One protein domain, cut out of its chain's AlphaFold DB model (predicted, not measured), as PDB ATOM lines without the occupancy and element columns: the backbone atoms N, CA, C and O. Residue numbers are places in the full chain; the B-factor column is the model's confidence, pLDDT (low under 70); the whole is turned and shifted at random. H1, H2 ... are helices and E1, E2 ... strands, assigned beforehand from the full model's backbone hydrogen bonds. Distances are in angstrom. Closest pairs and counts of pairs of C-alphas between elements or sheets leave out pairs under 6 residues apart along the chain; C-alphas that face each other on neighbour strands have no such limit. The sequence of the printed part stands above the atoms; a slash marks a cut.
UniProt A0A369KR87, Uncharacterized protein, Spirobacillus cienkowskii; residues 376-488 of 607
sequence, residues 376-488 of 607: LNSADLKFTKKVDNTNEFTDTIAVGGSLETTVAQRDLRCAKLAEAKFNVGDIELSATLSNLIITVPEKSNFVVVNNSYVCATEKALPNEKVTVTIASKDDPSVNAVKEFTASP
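What this domain is: This is residues 376 to 488 of the 607 residues of an uncharacterized protein of Spirobacillus cienkowskii (UniProt A0A369KR87). Two strongly twisted sheets, E1 E2 E4 E5 E7 E8 and the curled E3 E10 E9 E6, come together round a common core as a loose barrel, only partly closed. The hairpin of E4 and E5 reaches to one end of the longest axis, while the single helix H1 is at the other end, near the hairpin of E1 and E2. The 113 printed residues have ten named strands and one named helix, in the order E1 E2 E3 H1 E4 E5 E6 E7 E8 E9 E10, and the class is mostly strand. The first sheet is branched and antiparallel; the second, in the order E3 E10 E9 E6, is mixed. The whole is compact, with a radius of gyration of the C-alphas of 13.6 A and spans of 40 by 32 by 23 A.

Where its parts are: E1, residues 376 to 387, starts with C-alpha 376 at (116.881, 91.817, 124.669), is 26.8 A long and bends by 64 degrees at residue 379. E2 is residues 390 to 393, E3 396 to 398, and H1 407 to 413. E4, residues 415 to 424, is 26.6 A long and bends by 52 degrees at residue 418; its C-alpha 424 is at (111.384, 87.955, 131.278). E5 is residues 427 to 430, E6 436 to 439, E7 446 to 449, and E8 453 to 456. E9, residues 465 to 472, is 23.2 A long. E10, residues 479 to 487, is 25.5 A long and ends with C-alpha 487 at (137.109, 103.760, 114.443).

How they stand to each other: E4 has three neighbours: E1 on one side, with N 384 and O 416 2.8 A apart, and on the other side E5, with N 422 and O 429 at 2.9 A, and E8, with N 415 and O 454 at 2.9 A. E2 pairs with E1 through N 385 and O 392, 2.9 A, and E7 with E8 through N 447 and O 455, 2.9 A. In the other sheet E10 is antiparallel to E9, with N 468 and O 482 at 2.8 A, and parallel to E3, with N 487 and O 397 at 2.8 A. E6 is antiparallel to E9, with N 437 and O 471 at 2.8 A. Between the sheets, the closest C-alphas of E1 and E10 are those of Leu 376 and Ala 480, 5.0 A apart; those of E3 and E8 are Ile 397 and Ala 456, 6.0 A; those of E6 and E7 are Thr 439 and Val 448, 6.5 A. H1 stands up from the branched sheet at a height of 7.0 A over the sheet; its closest C-alpha to E1 is Leu 412, 5.1 A from that of Lys 386. In H1, 2 of 3 O i to N i+4 pairs are within hydrogen-bond range.

The domain as a whole: The C-alphas of Glu 404 and Asp 426 are the two farthest apart, 41.7 A. The printed part has no cut and no long link. Mean pLDDT of the printed part is 73.7; 40 residues are under 70, among them 399 to 413 and 422 to 431.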
ATOM      1  N   LEU A 376     115.431  91.750 124.547       69.06
ATOM      2  CA  LEU A 376     116.881  91.817 124.669       69.06
ATOM      3  C   LEU A 376     117.205  93.234 125.176       69.06
ATOM      4  O   LEU A 376     116.637  94.211 124.683       69.06
ATOM      5  N   ASN A 377     118.101  93.365 126.150       64.81
ATOM      6  CA  ASN A 377     118.475  94.673 126.693       64.81
ATOM      7  C   ASN A 377     119.728  95.199 125.990       64.81
ATOM      8  O   ASN A 377     120.730  94.495 125.896       64.81
ATOM      9  N   SER A 378     119.724  96.460 125.557       63.03
ATOM     10  CA  SER A 378     120.875  97.076 124.872       63.03
ATOM     11  C   SER A 378     122.138  97.179 125.741       63.03
ATOM     12  O   SER A 378     123.247  97.146 125.204       63.03
ATOM     13  N   ALA A 379     121.980  97.272 127.067       58.62
ATOM     14  CA  ALA A 379     123.076  97.266 128.038       58.62
ATOM     15  C   ALA A 379     123.723  95.875 128.204       58.62
ATOM     16  O   ALA A 379     124.931  95.782 128.420       58.62
ATOM     17  N   ASP A 380     122.938  94.807 128.027       73.62
ATOM     18  CA  ASP A 380     123.349  93.415 128.260       73.62
ATOM     19  C   ASP A 380     123.737  92.677 126.962       73.62
ATOM     20  O   ASP A 380     124.037  91.480 126.962       73.62
ATOM     21  N   LEU A 381     123.777  93.408 125.841       79.31
ATOM     22  CA  LEU A 381     124.436  92.998 124.605       79.31
ATOM     23  C   LEU A 381     125.925  93.352 124.662       79.31
ATOM     24  O   LEU A 381     126.308  94.508 124.448       79.31
ATOM     25  N   LYS A 382     126.786  92.352 124.875       82.06
ATOM     26  CA  LYS A 382     128.241  92.546 124.866       82.06
ATOM     27  C   LYS A 382     128.867  91.975 123.607       82.06
ATOM     28  O   LYS A 382     128.750  90.787 123.294       82.06
ATOM     29  N   PHE A 383     129.603  92.834 122.916       84.75
ATOM     30  CA  PHE A 383     130.404  92.469 121.761       84.75
ATOM     31  C   PHE A 383     131.881  92.522 122.115       84.75
ATOM     32  O   PHE A 383     132.319  93.435 122.811       84.75
ATOM     33  N   THR A 384     132.652  91.561 121.617       81.00
ATOM     34  CA  THR A 384     134.105  91.506 121.791       81.00
ATOM     35  C   THR A 384     134.840  91.692 120.474       81.00
ATOM     36  O   THR A 384     134.406  91.184 119.437       81.00
ATOM     37  N   LYS A 385     136.005  92.328 120.542       75.19
ATOM     38  CA  LYS A 385     137.015  92.372 119.481       75.19
ATOM     39  C   LYS A 385     138.303  91.732 119.995       75.19
ATOM     40  O   LYS A 385     138.610  91.840 121.181       75.19
ATOM     41  N   LYS A 386     139.074  91.097 119.110       64.56
ATOM     42  CA  LYS A 386     140.398  90.576 119.451       64.56
ATOM     43  C   LYS A 386     141.451  91.686 119.369       64.56
ATOM     44  O   LYS A 386     141.624  92.303 118.317       64.56
ATOM     45  N   VAL A 387     142.176  91.912 120.460       61.22
ATOM     46  CA  VAL A 387     143.313  92.840 120.569       61.22
ATOM     47  C   VAL A 387     144.485  92.033 121.122       61.22
ATOM     48  O   VAL A 387     144.339  91.367 122.131       61.22
ATOM     49  N   ASP A 388     145.611  91.964 120.410       58.50
ATOM     50  CA  ASP A 388     146.839  91.249 120.827       58.50
ATOM     51  C   ASP A 388     146.690  89.819 121.418       58.50
ATOM     52  O   ASP A 388     147.584  89.325 122.103       58.50
ATOM     53  N   ASN A 389     145.627  89.108 121.009       57.69
ATOM     54  CA  ASN A 389     145.149  87.785 121.452       57.69
ATOM     55  C   ASN A 389     144.229  87.732 122.687       57.69
ATOM     56  O   ASN A 389     143.713  86.651 122.974       57.69
ATOM     57  N   THR A 390     143.920  88.852 123.335       57.84
ATOM     58  CA  THR A 390     142.808  88.972 124.292       57.84
ATOM     59  C   THR A 390     141.512  89.383 123.586       57.84
ATOM     60  O   THR A 390     141.534  90.014 122.530       57.84
ATOM     61  N   ASN A 391     140.366  88.991 124.149       74.00
ATOM     62  CA  ASN A 391     139.052  89.472 123.718       74.00
ATOM     63  C   ASN A 391     138.627  90.609 124.649       74.00
ATOM     64  O   ASN A 391     138.500  90.396 125.853       74.00
ATOM     65  N   GLU A 392     138.381  91.789 124.091       76.44
ATOM     66  CA  GLU A 392     137.996  92.988 124.837       76.44
ATOM     67  C   GLU A 392     136.601  93.441 124.418       76.44
ATOM     68  O   GLU A 392     136.265  93.399 123.229       76.44
ATOM     69  N   PHE A 393     135.776  93.867 125.380       82.44
ATOM     70  CA  PHE A 393     134.452  94.409 125.083       82.44
ATOM     71  C   PHE A 393     134.569  95.735 124.322       82.44
ATOM     72  O   PHE A 393     135.402  96.574 124.662       82.44
ATOM     73  N   THR A 394     133.753  95.935 123.284       77.25
ATOM     74  CA  THR A 394     133.843  97.142 122.456       77.25
ATOM     75  C   THR A 394     132.514  97.597 121.866       77.25
ATOM     76  O   THR A 394     131.713  96.790 121.397       77.25
ATOM     77  N   ASP A 395     132.370  98.921 121.799       82.62
ATOM     78  CA  ASP A 395     131.316  99.641 121.075       82.62
ATOM     79  C   ASP A 395     131.874 100.303 119.791       82.62
ATOM     80  O   ASP A 395     131.237 101.156 119.166       82.62
ATOM     81  N   THR A 396     133.092  99.923 119.374       80.38
ATOM     82  CA  THR A 396     133.769 100.477 118.190       80.38
ATOM     83  C   THR A 396     134.213  99.397 117.208       80.38
ATOM     84  O   THR A 396     134.641  98.314 117.605       80.38
ATOM     85  N   ILE A 397     134.150  99.700 115.911       81.25
ATOM     86  CA  ILE A 397     134.511  98.764 114.836       81.25
ATOM     87  C   ILE A 397     135.520  99.438 113.910       81.25
ATOM     88  O   ILE A 397     135.282 100.552 113.456       81.25
ATOM     89  N   ALA A 398     136.641  98.779 113.614       71.88
ATOM     90  CA  ALA A 398     137.654  99.359 112.736       71.88
ATOM     91  C   ALA A 398     137.166  99.373 111.276       71.88
ATOM     92  O   ALA A 398     136.664  98.363 110.781       71.88
ATOM     93  N   VAL A 399     137.351 100.501 110.584       69.50
ATOM     94  CA  VAL A 399     137.037 100.651 109.149       69.50
ATOM     95  C   VAL A 399     137.773  99.595 108.302       69.50
ATOM     96  O   VAL A 399     138.903  99.202 108.597       69.50
ATOM     97  N   GLY A 400     137.149  99.131 107.218       63.81
ATOM     98  CA  GLY A 400     137.777  98.200 106.277       63.81
ATOM     99  C   GLY A 400     137.830  96.739 106.735       63.81
ATOM    100  O   GLY A 400     138.831  96.048 106.524       63.81
ATOM    101  N   GLY A 401     136.761  96.250 107.361       61.31
ATOM    102  CA  GLY A 401     136.387  94.836 107.301       61.31
ATOM    103  C   GLY A 401     135.584  94.537 106.025       61.31
ATOM    104  O   GLY A 401     134.869  95.402 105.523       61.31
ATOM    105  N   SER A 402     135.674  93.313 105.499       58.38
ATOM    106  CA  SER A 402     134.901  92.878 104.323       58.38
ATOM    107  C   SER A 402     134.354  91.457 104.495       58.38
ATOM    108  O   SER A 402     134.866  90.676 105.302       58.38
ATOM    109  N   LEU A 403     133.334  91.111 103.702       53.19
ATOM    110  CA  LEU A 403     132.746  89.763 103.633       53.19
ATOM    111  C   LEU A 403     133.772  88.679 103.244       53.19
ATOM    112  O   LEU A 403     133.635  87.527 103.645       53.19
ATOM    113  N   GLU A 404     134.820  89.064 102.513       52.50
ATOM    114  CA  GLU A 404     135.859  88.179 101.972       52.50
ATOM    115  C   GLU A 404     137.055  87.990 102.923       52.50
ATOM    116  O   GLU A 404     137.965  87.210 102.641       52.50
ATOM    117  N   THR A 405     137.075  88.674 104.072       51.94
ATOM    118  CA  THR A 405     138.188  88.559 105.026       51.94
ATOM    119  C   THR A 405     138.349  87.135 105.569       51.94
ATOM    120  O   THR A 405     137.384  86.439 105.906       51.94
ATOM    121  N   THR A 406     139.600  86.693 105.713       57.41
ATOM    122  CA  THR A 406     139.923  85.417 106.375       57.41
ATOM    123  C   THR A 406     139.450  85.422 107.836       57.41
ATOM    124  O   THR A 406     139.300  86.485 108.440       57.41
ATOM    125  N   VAL A 407     139.227  84.247 108.441       57.94
ATOM    126  CA  VAL A 407     138.741  84.141 109.838       57.94
ATOM    127  C   VAL A 407     139.633  84.937 110.806       57.94
ATOM    128  O   VAL A 407     139.127  85.719 111.605       57.94
ATOM    129  N   ALA A 408     140.957  84.841 110.646       56.41
ATOM    130  CA  ALA A 408     141.928  85.583 111.452       56.41
ATOM    131  C   ALA A 408     141.845  87.115 111.284       56.41
ATOM    132  O   ALA A 408     142.171  87.852 112.212       56.41
ATOM    133  N   GLN A 409     141.405  87.613 110.123       57.81
ATOM    134  CA  GLN A 409     141.209  89.046 109.878       57.81
ATOM    135  C   GLN A 409     139.851  89.553 110.389       57.81
ATOM    136  O   GLN A 409     139.771  90.712 110.801       57.81
ATOM    137  N   ARG A 410     138.808  88.707 110.420       64.19
ATOM    138  CA  ARG A 410     137.489  89.059 110.985       64.19
ATOM    139  C   ARG A 410     137.572  89.366 112.472       64.19
ATOM    140  O   ARG A 410     137.118  90.429 112.881       64.19
ATOM    141  N   ASP A 411     138.206  88.492 113.253       62.38
ATOM    142  CA  ASP A 411     138.325  88.661 114.712       62.38
ATOM    143  C   ASP A 411     139.067  89.959 115.111       62.38
ATOM    144  O   ASP A 411     138.843  90.494 116.196       62.38
ATOM    145  N   LEU A 412     139.932  90.484 114.229       61.69
ATOM    146  CA  LEU A 412     140.714  91.711 114.442       61.69
ATOM    147  C   LEU A 412     140.019  92.999 113.965       61.69
ATOM    148  O   LEU A 412     140.404  94.088 114.394       61.69
ATOM    149  N   ARG A 413     139.043  92.915 113.046       69.31
ATOM    150  CA  ARG A 413     138.419  94.093 112.401       69.31
ATOM    151  C   ARG A 413     136.923  94.244 112.651       69.31
ATOM    152  O   ARG A 413     136.412  95.350 112.526       69.31
ATOM    153  N   CYS A 414     136.241  93.171 113.030       80.62
ATOM    154  CA  CYS A 414     134.803  93.150 113.265       80.62
ATOM    155  C   CYS A 414     134.498  92.950 114.755       80.62
ATOM    156  O   CYS A 414     135.259  92.300 115.470       80.62
ATOM    157  N   ALA A 415     133.366  93.476 115.220       85.25
ATOM    158  CA  ALA A 415     132.855  93.200 116.556       85.25
ATOM    159  C   ALA A 415     132.040  91.900 116.531       85.25
ATOM    160  O   ALA A 415     131.096  91.775 115.749       85.25
ATOM    161  N   LYS A 416     132.395  90.929 117.374       88.06
ATOM    162  CA  LYS A 416     131.684  89.652 117.517       88.06
ATOM    163  C   LYS A 416     130.696  89.728 118.672       88.06
ATOM    164  O   LYS A 416     131.102  90.111 119.766       88.06
ATOM    165  N   LEU A 417     129.445  89.314 118.478       85.31
ATOM    166  CA  LEU A 417     128.509  89.148 119.594       85.31
ATOM    167  C   LEU A 417     129.015  88.017 120.503       85.31
ATOM    168  O   LEU A 417     129.175  86.883 120.048       85.31
ATOM    169  N   ALA A 418     129.308  88.340 121.763       84.00
ATOM    170  CA  ALA A 418     129.894  87.415 122.734       84.00
ATOM    171  C   ALA A 418     128.894  87.015 123.822       84.00
ATOM    172  O   ALA A 418     128.864  85.860 124.239       84.00
ATOM    173  N   GLU A 419     128.056  87.957 124.249       82.31
ATOM    174  CA  GLU A 419     127.011  87.747 125.242       82.31
ATOM    175  C   GLU A 419     125.762  88.524 124.823       82.31
ATOM    176  O   GLU A 419     125.846  89.671 124.382       82.31
ATOM    177  N   ALA A 420     124.605  87.886 124.952       79.50
ATOM    178  CA  ALA A 420     123.310  88.518 124.783       79.50
ATOM    179  C   ALA A 420     122.389  87.984 125.874       79.50
ATOM    180  O   ALA A 420     122.177  86.771 125.955       79.50
ATOM    181  N   LYS A 421     121.846  88.876 126.699       74.12
ATOM    182  CA  LYS A 421     120.835  88.526 127.696       74.12
ATOM    183  C   LYS A 421     119.510  89.211 127.399       74.12
ATOM    184  O   LYS A 421     119.466  90.291 126.804       74.12
ATOM    185  N   PHE A 422     118.434  88.544 127.785       69.44
ATOM    186  CA  PHE A 422     117.071  89.033 127.683       69.44
ATOM    187  C   PHE A 422     116.382  88.894 129.032       69.44
ATOM    188  O   PHE A 422     116.652  87.951 129.777       69.44
ATOM    189  N   ASN A 423     115.463  89.811 129.312       57.94
ATOM    190  CA  ASN A 423     114.678  89.776 130.535       57.94
ATOM    191  C   ASN A 423     113.280  89.216 130.264       57.94
ATOM    192  O   ASN A 423     112.659  89.522 129.242       57.94
ATOM    193  N   VAL A 424     112.779  88.409 131.199       51.66
ATOM    194  CA  VAL A 424     111.384  87.955 131.278       51.66
ATOM    195  C   VAL A 424     110.829  88.476 132.604       51.66
ATOM    196  O   VAL A 424     111.062  87.880 133.657       51.66
ATOM    197  N   GLY A 425     110.171  89.639 132.573       58.50
ATOM    198  CA  GLY A 425     109.939  90.423 133.792       58.50
ATOM    199  C   GLY A 425     111.277  90.811 134.432       58.50
ATOM    200  O   GLY A 425     112.174  91.284 133.737       58.50
ATOM    201  N   ASP A 426     111.440  90.537 135.727       51.03
ATOM    202  CA  ASP A 426     112.674  90.817 136.481       51.03
ATOM    203  C   ASP A 426     113.731  89.691 136.401       51.03
ATOM    204  O   ASP A 426     114.730  89.723 137.119       51.03
ATOM    205  N   ILE A 427     113.513  88.658 135.575       46.44
ATOM    206  CA  ILE A 427     114.422  87.508 135.448       46.44
ATOM    207  C   ILE A 427     115.315  87.678 134.218       46.44
ATOM    208  O   ILE A 427     114.833  87.635 133.086       46.44
ATOM    209  N   GLU A 428     116.619  87.804 134.446       61.66
ATOM    210  CA  GLU A 428     117.655  87.857 133.412       61.66
ATOM    211  C   GLU A 428     118.034  86.441 132.931       61.66
ATOM    212  O   GLU A 428     118.352  85.560 133.733       61.66
ATOM    213  N   LEU A 429     118.022  86.212 131.612       54.59
ATOM    214  CA  LEU A 429     118.360  84.934 130.980       54.59
ATOM    215  C   LEU A 429     119.347  85.128 129.818       54.59
ATOM    216  O   LEU A 429     119.201  86.030 128.995       54.59
ATOM    217  N   SER A 430     120.334  84.237 129.698       67.50
ATOM    218  CA  SER A 430     121.288  84.248 128.578       67.50
ATOM    219  C   SER A 430     120.686  83.621 127.316       67.50
ATOM    220  O   SER A 430     120.245  82.470 127.328       67.50
ATOM    221  N   ALA A 431     120.712  84.346 126.197       66.12
ATOM    222  CA  ALA A 431     120.311  83.826 124.893       66.12
ATOM    223  C   ALA A 431     121.408  82.942 124.281       66.12
ATOM    224  O   ALA A 431     122.597  83.261 124.327       66.12
ATOM    225  N   THR A 432     121.011  81.853 123.618       73.88
ATOM    226  CA  THR A 432     121.952  81.070 122.804       73.88
ATOM    227  C   THR A 432     122.212  81.806 121.490       73.88
ATOM    228  O   THR A 432     121.292  82.008 120.699       73.88
ATOM    229  N   LEU A 433     123.469  82.182 121.234       74.12
ATOM    230  CA  LEU A 433     123.862  83.013 120.084       74.12
ATOM    231  C   LEU A 433     123.437  82.434 118.721       74.12
ATOM    232  O   LEU A 433     123.137  83.186 117.797       74.12
ATOM    233  N   SER A 434     123.349  81.104 118.595       73.44
ATOM    234  CA  SER A 434     122.876  80.423 117.380       73.44
ATOM    235  C   SER A 434     121.433  80.757 117.002       73.44
ATOM    236  O   SER A 434     121.067  80.595 115.836       73.44
ATOM    237  N   ASN A 435     120.619  81.212 117.956       72.81
ATOM    238  CA  ASN A 435     119.190  81.466 117.781       72.81
ATOM    239  C   ASN A 435     118.891  82.955 117.542       72.81
ATOM    240  O   ASN A 435     117.731  83.351 117.509       72.81
ATOM    241  N   LEU A 436     119.925  83.775 117.339       79.31
ATOM    242  CA  LEU A 436     119.800  85.200 117.048       79.31
ATOM    243  C   LEU A 436     120.059  85.498 115.563       79.31
ATOM    244  O   LEU A 436     120.764  84.765 114.861       79.31
ATOM    245  N   ILE A 437     119.471  86.590 115.086       83.19
ATOM    246  CA  ILE A 437     119.758  87.241 113.808       83.19
ATOM    247  C   ILE A 437     120.302  88.628 114.135       83.19
ATOM    248  O   ILE A 437     119.704  89.364 114.917       83.19
ATOM    249  N   ILE A 438     121.422  88.987 113.517       84.75
ATOM    250  CA  ILE A 438     121.982  90.337 113.572       84.75
ATOM    251  C   ILE A 438     121.694  91.001 112.225       84.75
ATOM    252  O   ILE A 438     121.946  90.396 111.183       84.75
ATOM    253  N   THR A 439     121.179  92.227 112.233       86.81
ATOM    254  CA  THR A 439     120.931  93.028 111.030       86.81
ATOM    255  C   THR A 439     121.474  94.448 111.182       86.81
ATOM    256  O   THR A 439     121.625  94.979 112.282       86.81
ATOM    257  N   VAL A 440     121.786  95.061 110.043       85.38
ATOM    258  CA  VAL A 440     122.193  96.465 109.905       85.38
ATOM    259  C   VAL A 440     121.316  97.127 108.837       85.38
ATOM    260  O   VAL A 440     120.781  96.413 107.985       85.38
ATOM    261  N   PRO A 441     121.144  98.460 108.844       89.38
ATOM    262  CA  PRO A 441     120.364  99.149 107.819       89.38
ATOM    263  C   PRO A 441     120.953  98.915 106.421       89.38
ATOM    264  O   PRO A 441     122.159  99.074 106.231       89.38
ATOM    265  N   GLU A 442     120.106  98.613 105.431       77.69
ATOM    266  CA  GLU A 442     120.517  98.231 104.061       77.69
ATOM    267  C   GLU A 442     121.412  99.260 103.346       77.69
ATOM    268  O   GLU A 442     122.137  98.916 102.417       77.69
ATOM    269  N   LYS A 443     121.354 100.530 103.767       80.19
ATOM    270  CA  LYS A 443     122.131 101.647 103.203       80.19
ATOM    271  C   LYS A 443     123.283 102.117 104.103       80.19
ATOM    272  O   LYS A 443     123.840 103.180 103.854       80.19
ATOM    273  N   SER A 444     123.608 101.378 105.164       86.38
ATOM    274  CA  SER A 444     124.742 101.699 106.043       86.38
ATOM    275  C   SER A 444     126.070 101.229 105.442       86.38
ATOM    276  O   SER A 444     126.111 100.228 104.729       86.38
ATOM    277  N   ASN A 445     127.186 101.887 105.777       84.88
ATOM    278  CA  ASN A 445     128.522 101.405 105.405       84.88
ATOM    279  C   ASN A 445     129.009 100.243 106.298       84.88
ATOM    280  O   ASN A 445     130.214 100.066 106.488       84.88
ATOM    281  N   PHE A 446     128.097  99.445 106.854       87.62
ATOM    282  CA  PHE A 446     128.378  98.329 107.752       87.62
ATOM    283  C   PHE A 446     127.735  97.051 107.214       87.62
ATOM    284  O   PHE A 446     126.730  97.094 106.512       87.62
ATOM    285  N   VAL A 447     128.317  95.898 107.543       86.25
ATOM    286  CA  VAL A 447     127.839  94.582 107.095       86.25
ATOM    287  C   VAL A 447     127.854  93.570 108.234       86.25
ATOM    288  O   VAL A 447     128.713  93.616 109.117       86.25
ATOM    289  N   VAL A 448     126.915  92.626 108.188       83.81
ATOM    290  CA  VAL A 448     126.888  91.459 109.078       83.81
ATOM    291  C   VAL A 448     127.570  90.286 108.384       83.81
ATOM    292  O   VAL A 448     127.298  90.001 107.221       83.81
ATOM    293  N   VAL A 449     128.448  89.586 109.104       77.88
ATOM    294  CA  VAL A 449     129.189  88.423 108.597       77.88
ATOM    295  C   VAL A 449     128.932  87.216 109.502       77.88
ATOM    296  O   VAL A 449     128.972  87.315 110.731       77.88
ATOM    297  N   ASN A 450     128.646  86.063 108.889       71.88
ATOM    298  CA  ASN A 450     128.337  84.790 109.560       71.88
ATOM    299  C   ASN A 450     127.257  84.881 110.669       71.88
ATOM    300  O   ASN A 450     127.288  84.091 111.606       71.88
ATOM    301  N   ASN A 451     126.320  85.837 110.596       72.25
ATOM    302  CA  ASN A 451     125.266  86.078 111.601       72.25
ATOM    303  C   ASN A 451     125.767  86.283 113.051       72.25
ATOM    304  O   ASN A 451     125.010  86.099 114.000       72.25
ATOM    305  N   SER A 452     127.040  86.639 113.253       77.56
ATOM    306  CA  SER A 452     127.621  86.837 114.598       77.56
ATOM    307  C   SER A 452     128.669  87.948 114.674       77.56
ATOM    308  O   SER A 452     129.109  88.284 115.770       77.56
ATOM    309  N   TYR A 453     129.068  88.520 113.536       82.56
ATOM    310  CA  TYR A 453     130.039  89.609 113.449       82.56
ATOM    311  C   TYR A 453     129.422  90.821 112.752       82.56
ATOM    312  O   TYR A 453     128.727  90.661 111.749       82.56
ATOM    313  N   VAL A 454     129.736  92.022 113.236       87.75
ATOM    314  CA  VAL A 454     129.442  93.301 112.574       87.75
ATOM    315  C   VAL A 454     130.762  93.944 112.158       87.75
ATOM    316  O   VAL A 454     131.677  94.074 112.971       87.75
ATOM    317  N   CYS A 455     130.871  94.340 110.894       84.50
ATOM    318  CA  CYS A 455     132.073  94.929 110.309       84.50
ATOM    319  C   CYS A 455     131.751  96.308 109.712       84.50
ATOM    320  O   CYS A 455     130.758  96.447 108.999       84.50
ATOM    321  N   ALA A 456     132.611  97.302 109.936       81.69
ATOM    322  CA  ALA A 456     132.586  98.559 109.193       81.69
ATOM    323  C   ALA A 456     133.305  98.344 107.853       81.69
ATOM    324  O   ALA A 456     134.434  97.850 107.828       81.69
ATOM    325  N   THR A 457     132.660  98.675 106.738       78.62
ATOM    326  CA  THR A 457     133.244  98.507 105.397       78.62
ATOM    327  C   THR A 457     134.355  99.526 105.138       78.62
ATOM    328  O   THR A 457     134.559 100.460 105.908       78.62
ATOM    329  N   GLU A 458     135.077  99.381 104.027       71.88
ATOM    330  CA  GLU A 458     136.094 100.353 103.583       71.88
ATOM    331  C   GLU A 458     135.516 101.736 103.235       71.88
ATOM    332  O   GLU A 458     136.261 102.709 103.167       71.88
ATOM    333  N   LYS A 459     134.194 101.828 103.029       73.00
ATOM    334  CA  LYS A 459     133.481 103.075 102.713       73.00
ATOM    335  C   LYS A 459     133.009 103.837 103.956       73.00
ATOM    336  O   LYS A 459     132.569 104.974 103.817       73.00
ATOM    337  N   ALA A 460     133.089 103.228 105.143       74.44
ATOM    338  CA  ALA A 460     132.660 103.859 106.385       74.44
ATOM    339  C   ALA A 460     133.601 105.007 106.777       74.44
ATOM    340  O   ALA A 460     134.825 104.845 106.794       74.44
ATOM    341  N   LEU A 461     133.034 106.161 107.124       74.94
ATOM    342  CA  LEU A 461     133.813 107.302 107.601       74.94
ATOM    343  C   LEU A 461     134.247 107.094 109.066       74.94
ATOM    344  O   LEU A 461     133.505 106.508 109.855       74.94
ATOM    345  N   PRO A 462     135.419 107.604 109.493       74.88
ATOM    346  CA  PRO A 462     135.767 107.647 110.909       74.88
ATOM    347  C   PRO A 462     134.706 108.409 111.713       74.88
ATOM    348  O   PRO A 462     134.303 109.511 111.343       74.88
ATOM    349  N   ASN A 463     134.292 107.827 112.835       77.25
ATOM    350  CA  ASN A 463     133.179 108.249 113.688       77.25
ATOM    351  C   ASN A 463     131.769 108.111 113.071       77.25
ATOM    352  O   ASN A 463     130.803 108.572 113.677       77.25
ATOM    353  N   GLU A 464     131.613 107.453 111.914       81.56
ATOM    354  CA  GLU A 464     130.292 107.058 111.408       81.56
ATOM    355  C   GLU A 464     129.621 106.087 112.388       81.56
ATOM    356  O   GLU A 464     130.258 105.167 112.905       81.56
ATOM    357  N   LYS A 465     128.331 106.297 112.651       90.00
ATOM    358  CA  LYS A 465     127.547 105.491 113.587       90.00
ATOM    359  C   LYS A 465     126.601 104.550 112.855       90.00
ATOM    360  O   LYS A 465     126.005 104.932 111.851       90.00
ATOM    361  N   VAL A 466     126.403 103.353 113.402       89.81
ATOM    362  CA  VAL A 466     125.351 102.428 112.964       89.81
ATOM    363  C   VAL A 466     124.575 101.881 114.150       89.81
ATOM    364  O   VAL A 466     125.154 101.496 115.164       89.81
ATOM    365  N   THR A 467     123.259 101.791 113.988       91.00
ATOM    366  CA  THR A 467     122.381 101.043 114.885       91.00
ATOM    367  C   THR A 467     122.251  99.619 114.356       91.00
ATOM    368  O   THR A 467     121.646  99.397 113.308       91.00
ATOM    369  N   VAL A 468     122.839  98.659 115.061       87.62
ATOM    370  CA  VAL A 468     122.700  97.226 114.782       87.62
ATOM    371  C   VAL A 468     121.466  96.718 115.517       87.62
ATOM    372  O   VAL A 468     121.327  96.975 116.713       87.62
ATOM    373  N   THR A 469     120.606  95.966 114.836       88.19
ATOM    374  CA  THR A 469     119.465  95.284 115.459       88.19
ATOM    375  C   THR A 469     119.811  93.815 115.683       88.19
ATOM    376  O   THR A 469     120.318  93.140 114.789       88.19
ATOM    377  N   ILE A 470     119.545  93.311 116.886       86.62
ATOM    378  CA  ILE A 470     119.716  91.905 117.258       86.62
ATOM    379  C   ILE A 470     118.329  91.378 117.611       86.62
ATOM    380  O   ILE A 470     117.691  91.916 118.512       86.62
ATOM    381  N   ALA A 471     117.856  90.351 116.913       81.06
ATOM    382  CA  ALA A 471     116.517  89.790 117.082       81.06
ATOM    383  C   ALA A 471     116.560  88.266 117.242       81.06
ATOM    384  O   ALA A 471     117.477  87.615 116.740       81.06
ATOM    385  N   SER A 472     115.566  87.672 117.905       72.19
ATOM    386  CA  SER A 472     115.416  86.211 117.915       72.19
ATOM    387  C   SER A 472     115.020  85.686 116.526       72.19
ATOM    388  O   SER A 472     114.242  86.311 115.805       72.19
ATOM    389  N   LYS A 473     115.542  84.514 116.138       71.38
ATOM    390  CA  LYS A 473     115.115  83.786 114.927       71.38
ATOM    391  C   LYS A 473     113.655  83.348 115.007       71.38
ATOM    392  O   LYS A 473     112.960  83.372 113.987       71.38
ATOM    393  N   ASP A 474     113.238  82.960 116.210       62.91
ATOM    394  CA  ASP A 474     111.929  82.378 116.502       62.91
ATOM    395  C   ASP A 474     110.862  83.474 116.648       62.91
ATOM    396  O   ASP A 474     109.729  83.302 116.211       62.91
ATOM    397  N   ASP A 475     111.245  84.635 117.195       60.53
ATOM    398  CA  ASP A 475     110.404  85.832 117.276       60.53
ATOM    399  C   ASP A 475     111.228  87.099 116.961       60.53
ATOM    400  O   ASP A 475     111.846  87.680 117.858       60.53
ATOM    401  N   PRO A 476     111.217  87.587 115.704       66.25
ATOM    402  CA  PRO A 476     111.932  88.805 115.307       66.25
ATOM    403  C   PRO A 476     111.474  90.072 116.041       66.25
ATOM    404  O   PRO A 476     112.141  91.110 115.989       66.25
ATOM    405  N   SER A 477     110.315  90.020 116.700       63.03
ATOM    406  CA  SER A 477     109.782  91.127 117.476       63.03
ATOM    407  C   SER A 477     110.388  91.191 118.888       63.03
ATOM    408  O   SER A 477     110.329  92.257 119.505       63.03
ATOM    409  N   VAL A 478     111.008  90.110 119.384       68.88
ATOM    410  CA  VAL A 478     111.948  90.137 120.518       68.88
ATOM    411  C   VAL A 478     113.298  90.588 119.977       68.88
ATOM    412  O   VAL A 478     114.050  89.804 119.391       68.88
ATOM    413  N   ASN A 479     113.588  91.878 120.133       80.44
ATOM    414  CA  ASN A 479     114.809  92.483 119.625       80.44
ATOM    415  C   ASN A 479     115.388  93.541 120.570       80.44
ATOM    416  O   ASN A 479     114.739  93.996 121.509       80.44
ATOM    417  N   ALA A 480     116.642  93.881 120.296       84.31
ATOM    418  CA  ALA A 480     117.406  94.966 120.882       84.31
ATOM    419  C   ALA A 480     118.119  95.738 119.777       84.31
ATOM    420  O   ALA A 480     118.369  95.213 118.689       84.31
ATOM    421  N   VAL A 481     118.535  96.955 120.109       86.88
ATOM    422  CA  VAL A 481     119.442  97.750 119.286       86.88
ATOM    423  C   VAL A 481     120.721  98.075 120.048       86.88
ATOM    424  O   VAL A 481     120.689  98.328 121.252       86.88
ATOM    425  N   LYS A 482     121.850  98.087 119.339       88.19
ATOM    426  CA  LYS A 482     123.159  98.503 119.854       88.19
ATOM    427  C   LYS A 482     123.795  99.468 118.857       88.19
ATOM    428  O   LYS A 482     123.874  99.163 117.668       88.19
ATOM    429  N   GLU A 483     124.228 100.632 119.331       90.62
ATOM    430  CA  GLU A 483     124.976 101.582 118.505       90.62
ATOM    431  C   GLU A 483     126.464 101.205 118.483       90.62
ATOM    432  O   GLU A 483     127.039 100.881 119.522       90.62
ATOM    433  N   PHE A 484     127.081 101.277 117.304       88.81
ATOM    434  CA  PHE A 484     128.527 101.179 117.118       88.81
ATOM    435  C   PHE A 484     129.068 102.420 116.430       88.81
ATOM    436  O   PHE A 484     128.405 102.998 115.571       88.81
ATOM    437  N   THR A 485     130.312 102.770 116.753       87.31
ATOM    438  CA  THR A 485     131.056 103.846 116.084       87.31
ATOM    439  C   THR A 485     132.226 103.278 115.274       87.31
ATOM    440  O   THR A 485     133.025 102.489 115.783       87.31
ATOM    441  N   ALA A 486     132.357 103.682 114.010       79.00
ATOM    442  CA  ALA A 486     133.496 103.337 113.167       79.00
ATOM    443  C   ALA A 486     134.774 104.023 113.679       79.00
ATOM    444  O   ALA A 486     134.851 105.249 113.737       79.00
ATOM    445  N   SER A 487     135.799 103.250 114.034       72.12
ATOM    446  CA  SER A 487     137.109 103.760 114.443       72.12
ATOM    447  C   SER A 487     138.124 103.692 113.291       72.12
ATOM    448  O   SER A 487     138.054 102.792 112.444       72.12
ATOM    449  N   PRO A 488     139.081 104.639 113.216       59.91
ATOM    450  CA  PRO A 488     140.135 104.597 112.207       59.91
ATOM    451  C   PRO A 488     140.994 103.332 112.351       59.91
ATOM    452  O   PRO A 488     141.124 102.749 113.429       59.91
TER     453      PRO A 488